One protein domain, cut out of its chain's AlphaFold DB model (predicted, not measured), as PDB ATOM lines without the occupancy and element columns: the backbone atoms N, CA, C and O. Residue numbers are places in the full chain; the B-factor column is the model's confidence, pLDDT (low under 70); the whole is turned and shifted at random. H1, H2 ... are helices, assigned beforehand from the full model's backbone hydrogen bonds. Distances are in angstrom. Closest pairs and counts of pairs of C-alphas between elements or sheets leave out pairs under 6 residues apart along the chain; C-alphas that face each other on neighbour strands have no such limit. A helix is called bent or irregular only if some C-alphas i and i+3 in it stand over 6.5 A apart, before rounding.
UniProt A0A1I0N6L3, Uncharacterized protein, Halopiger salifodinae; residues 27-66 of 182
ATOM      1  N   HIS A  27     305.264 276.715 273.953       55.88
ATOM      2  CA  HIS A  27     304.823 277.993 273.372       55.88
ATOM      3  C   HIS A  27     304.301 278.960 274.436       55.88
ATOM      4  O   HIS A  27     304.740 280.105 274.471       55.88
ATOM      5  N   ALA A  28     303.462 278.493 275.362       61.50
ATOM      6  CA  ALA A  28     303.026 279.307 276.495       61.50
ATOM      7  C   ALA A  28     304.213 279.707 277.386       61.50
ATOM      8  O   ALA A  28     304.324 280.864 277.782       61.50
ATOM      9  N   ALA A  29     305.147 278.787 277.637       60.97
ATOM     10  CA  ALA A  29     306.360 279.065 278.397       60.97
ATOM     11  C   ALA A  29     307.285 280.069 277.690       60.97
ATOM     12  O   ALA A  29     307.857 280.927 278.355       60.97
ATOM     13  N   ALA A  30     307.422 280.005 276.362       71.88
ATOM     14  CA  ALA A  30     308.219 280.954 275.587       71.88
ATOM     15  C   ALA A  30     307.590 282.353 275.586       71.88
ATOM     16  O   ALA A  30     308.296 283.335 275.811       71.88
ATOM     17  N   THR A  31     306.270 282.447 275.403       74.44
ATOM     18  CA  THR A  31     305.540 283.719 275.488       74.44
ATOM     19  C   THR A  31     305.605 284.296 276.902       74.44
ATOM     20  O   THR A  31     305.903 285.477 277.064       74.44
ATOM     21  N   ALA A  32     305.429 283.468 277.937       73.88
ATOM     22  CA  ALA A  32     305.583 283.880 279.331       73.88
ATOM     23  C   ALA A  32     307.020 284.328 279.643       73.88
ATOM     24  O   ALA A  32     307.216 285.347 280.297       73.88
ATOM     25  N   ALA A  33     308.035 283.620 279.141       75.50
ATOM     26  CA  ALA A  33     309.433 284.001 279.314       75.50
ATOM     27  C   ALA A  33     309.767 285.316 278.595       75.50
ATOM     28  O   ALA A  33     310.466 286.144 279.172       75.50
ATOM     29  N   LEU A  34     309.245 285.547 277.384       73.12
ATOM     30  CA  LEU A  34     309.389 286.820 276.664       73.12
ATOM     31  C   LEU A  34     308.681 287.968 277.386       73.12
ATOM     32  O   LEU A  34     309.238 289.059 277.463       73.12
ATOM     33  N   ALA A  35     307.502 287.721 277.959       76.88
ATOM     34  CA  ALA A  35     306.784 288.711 278.757       76.88
ATOM     35  C   ALA A  35     307.551 289.060 280.044       76.88
ATOM     36  O   ALA A  35     307.775 290.235 280.330       76.88
ATOM     37  N   ILE A  36     308.036 288.057 280.783       74.44
ATOM     38  CA  ILE A  36     308.857 288.255 281.988       74.44
ATOM     39  C   ILE A  36     310.168 288.970 281.634       74.44
ATOM     40  O   ILE A  36     310.570 289.899 282.331       74.44
ATOM     41  N   PHE A  37     310.818 288.592 280.533       67.88
ATOM     42  CA  PHE A  37     312.033 289.244 280.044       67.88
ATOM     43  C   PHE A  37     311.782 290.697 279.612       67.88
ATOM     44  O   PHE A  37     312.573 291.577 279.945       67.88
ATOM     45  N   GLY A  38     310.664 290.971 278.934       67.88
ATOM     46  CA  GLY A  38     310.248 292.322 278.553       67.88
ATOM     47  C   GLY A  38     309.980 293.213 279.767       67.88
ATOM     48  O   GLY A  38     310.424 294.360 279.797       67.88
ATOM     49  N   ILE A  39     309.348 292.663 280.810       67.00
ATOM     50  CA  ILE A  39     309.142 293.368 282.080       67.00
ATOM     51  C   ILE A  39     310.484 293.610 282.794       67.00
ATOM     52  O   ILE A  39     310.712 294.715 283.277       67.00
ATOM     53  N   LEU A  40     311.412 292.643 282.817       64.44
ATOM     54  CA  LEU A  40     312.732 292.820 283.447       64.44
ATOM     55  C   LEU A  40     313.567 293.936 282.798       64.44
ATOM     56  O   LEU A  40     314.245 294.671 283.511       64.44
ATOM     57  N   VAL A  41     313.502 294.088 281.471       62.84
ATOM     58  CA  VAL A  41     314.183 295.179 280.745       62.84
ATOM     59  C   VAL A  41     313.624 296.551 281.133       62.84
ATOM     60  O   VAL A  41     314.377 297.521 281.202       62.84
ATOM     61  N   PHE A  42     312.318 296.638 281.390       60.34
ATOM     62  CA  PHE A  42     311.654 297.893 281.736       60.34
ATOM     63  C   PHE A  42     311.800 298.251 283.224       60.34
ATOM     64  O   PHE A  42     311.901 299.425 283.572       60.34
ATOM     65  N   VAL A  43     311.836 297.244 284.106       63.91
ATOM     66  CA  VAL A  43     311.948 297.421 285.565       63.91
ATOM     67  C   VAL A  43     313.389 297.686 286.004       63.91
ATOM     68  O   VAL A  43     313.592 298.446 286.951       63.91
ATOM     69  N   ASP A  44     314.387 297.104 285.327       66.12
ATOM     70  CA  ASP A  44     315.793 297.277 285.696       66.12
ATOM     71  C   ASP A  44     316.654 297.715 284.492       66.12
ATOM     72  O   ASP A  44     317.150 296.878 283.727       66.12
ATOM     73  N   PRO A  45     316.883 299.030 284.298       67.81
ATOM     74  CA  PRO A  45     317.711 299.535 283.199       67.81
ATOM     75  C   PRO A  45     319.153 299.002 283.250       67.81
ATOM     76  O   PRO A  45     319.863 299.013 282.242       67.81
ATOM     77  N   LEU A  46     319.589 298.477 284.397       69.75
ATOM     78  CA  LEU A  46     320.883 297.829 284.566       69.75
ATOM     79  C   LEU A  46     320.955 296.511 283.775       69.75
ATOM     80  O   LEU A  46     322.015 296.174 283.247       69.75
ATOM     81  N   PHE A  47     319.826 295.816 283.595       71.00
ATOM     82  CA  PHE A  47     319.726 294.629 282.746       71.00
ATOM     83  C   PHE A  47     319.862 294.974 281.259       71.00
ATOM     84  O   PHE A  47     320.578 294.283 280.535       71.00
ATOM     85  N   ALA A  48     319.256 296.077 280.809       73.75
ATOM     86  CA  ALA A  48     319.434 296.575 279.443       73.75
ATOM     87  C   ALA A  48     320.908 296.923 279.164       73.75
ATOM     88  O   ALA A  48     321.466 296.518 278.141       73.75
ATOM     89  N   VAL A  49     321.575 297.596 280.109       77.25
ATOM     90  CA  VAL A  49     323.015 297.888 280.024       77.25
ATOM     91  C   VAL A  49     323.847 296.604 280.014       77.25
ATOM     92  O   VAL A  49     324.812 296.519 279.259       77.25
ATOM     93  N   LEU A  50     323.479 295.588 280.798       78.81
ATOM     94  CA  LEU A  50     324.184 294.304 280.841       78.81
ATOM     95  C   LEU A  50     323.988 293.504 279.545       78.81
ATOM     96  O   LEU A  50     324.948 292.923 279.041       78.81
ATOM     97  N   ALA A  51     322.792 293.535 278.952       79.88
ATOM     98  CA  ALA A  51     322.499 292.921 277.660       79.88
ATOM     99  C   ALA A  51     323.317 293.572 276.534       79.88
ATOM    100  O   ALA A  51     324.053 292.878 275.826       79.88
ATOM    101  N   ILE A  52     323.276 294.905 276.432       80.88
ATOM    102  CA  ILE A  52     324.090 295.669 275.476       80.88
ATOM    103  C   ILE A  52     325.581 295.426 275.743       80.88
ATOM    104  O   ILE A  52     326.351 295.159 274.821       80.88
ATOM    105  N   GLY A  53     325.985 295.437 277.012       86.81
ATOM    106  CA  GLY A  53     327.345 295.145 277.443       86.81
ATOM    107  C   GLY A  53     327.808 293.759 277.003       86.81
ATOM    108  O   GLY A  53     328.901 293.638 276.467       86.81
ATOM    109  N   SER A  54     326.976 292.725 277.138       86.31
ATOM    110  CA  SER A  54     327.303 291.356 276.710       86.31
ATOM    111  C   SER A  54     327.416 291.207 275.190       86.31
ATOM    112  O   SER A  54     328.175 290.365 274.716       86.31
ATOM    113  N   TYR A  55     326.715 292.047 274.427       83.56
ATOM    114  CA  TYR A  55     326.802 292.088 272.970       83.56
ATOM    115  C   TYR A  55     328.069 292.816 272.490       83.56
ATOM    116  O   TYR A  55     328.725 292.384 271.543       83.56
ATOM    117  N   VAL A  56     328.450 293.900 273.172       87.38
ATOM    118  CA  VAL A  56     329.597 294.748 272.802       87.38
ATOM    119  C   VAL A  56     330.915 294.255 273.418       87.38
ATOM    120  O   VAL A  56     331.987 294.472 272.850       87.38
ATOM    121  N   ALA A  57     330.875 293.545 274.546       85.69
ATOM    122  CA  ALA A  57     332.072 293.063 275.234       85.69
ATOM    123  C   ALA A  57     332.915 292.092 274.389       85.69
ATOM    124  O   ALA A  57     334.127 292.294 274.349       85.69
ATOM    125  N   PRO A  58     332.361 291.093 273.669       78.12
ATOM    126  CA  PRO A  58     333.157 290.205 272.823       78.12
ATOM    127  C   PRO A  58     333.956 290.930 271.723       78.12
ATOM    128  O   PRO A  58     335.167 290.717 271.663       78.12
ATOM    129  N   PRO A  59     333.375 291.816 270.885       77.25
ATOM    130  CA  PRO A  59     334.151 292.533 269.873       77.25
ATOM    131  C   PRO A  59     335.149 293.527 270.481       77.25
ATOM    132  O   PRO A  59     336.258 293.646 269.965       77.25
ATOM    133  N   VAL A  60     334.821 294.197 271.592       81.88
ATOM    134  CA  VAL A  60     335.755 295.126 272.262       81.88
ATOM    135  C   VAL A  60     336.909 294.379 272.931       81.88
ATOM    136  O   VAL A  60     338.058 294.814 272.855       81.88
ATOM    137  N   ALA A  61     336.637 293.225 273.539       81.19
ATOM    138  CA  ALA A  61     337.666 292.334 274.056       81.19
ATOM    139  C   ALA A  61     338.564 291.848 272.911       81.19
ATOM    140  O   ALA A  61     339.778 291.973 273.002       81.19
ATOM    141  N   LEU A  62     337.999 291.383 271.795       77.94
ATOM    142  CA  LEU A  62     338.796 290.986 270.632       77.94
ATOM    143  C   LEU A  62     339.621 292.145 270.060       77.94
ATOM    144  O   LEU A  62     340.763 291.934 269.676       77.94
ATOM    145  N   TYR A  63     339.088 293.367 270.047       73.31
ATOM    146  CA  TYR A  63     339.802 294.549 269.566       73.31
ATOM    147  C   TYR A  63     340.956 294.962 270.493       73.31
ATOM    148  O   TYR A  63     342.044 295.291 270.029       73.31
ATOM    149  N   THR A  64     340.751 294.910 271.811       81.38
ATOM    150  CA  THR A  64     341.769 295.282 272.812       81.38
ATOM    151  C   THR A  64     342.814 294.187 273.029       81.38
ATOM    152  O   THR A  64     343.992 294.488 273.220       81.38
ATOM    153  N   PHE A  65     342.411 292.916 272.946       71.88
ATOM    154  CA  PHE A  65     343.287 291.745 273.040       71.88
ATOM    155  C   PHE A  65     343.865 291.296 271.694       71.88
ATOM    156  O   PHE A  65     344.542 290.268 271.658       71.88
ATOM    157  N   ALA A  66     343.668 292.048 270.606       59.59
ATOM    158  CA  ALA A  66     344.383 291.852 269.345       59.59
ATOM    159  C   ALA A  66     345.544 292.854 269.184       59.59
ATOM    160  O   ALA A  66     345.494 293.726 268.314       59.59
TER     161      ALA A  66
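Overview. This is residues 27 to 66 of the 182 residues of an uncharacterized protein of Halopiger salifodinae (UniProt A0A1I0N6L3). Two helices, H1 and then H2, meet near their ends at a tight turn and open as a wide V, and the far part of H2 bends away at a kink near residue 58. The free arms are residues 27 to 36 of H1 and residues 52 to 66, of which 52 to 64 belong to H2. The printed part has 40 residues, is all helix with no named strand, and is extended and flat, with a radius of gyration of the C-alphas of 14.2 A and spans of 44 by 22 by 6 A.

Along the chain. H1, residues 27 to 43, begins at C-alpha 27 (304.823, 277.993, 273.372) and is 24.0 A long from first to last C-alpha. H2, residues 45 to 64, is 26.5 A long and ends at C-alpha 64 (341.769, 295.282, 272.812). H2 is irregular, but only just: C-alphas 55 and 58 are 6.6 A apart.

Arrangement. H1 and H2 only just touch, and only at the corner by their link, with 3 pairs of C-alphas within 8 A, through residues 40 to 41 and 47 to 48 alone. The closest C-alphas are those of Val 41 and Ala 48, 5.6 A apart. Their lines are about perpendicular, at 89 degrees. Every O i to N i+4 pair is within hydrogen-bond range in H1, and 14 of 16 are in H2.

Size, cuts and confidence. The two C-alphas farthest apart, those of Ala 28 and Ala 66, are 43.8 A apart. The printed part has no cut, and the link from H1 to H2 is tight. The mean pLDDT of the printed part is 73.3, with residues 27 to 29, 37 to 46 and 66 under 70.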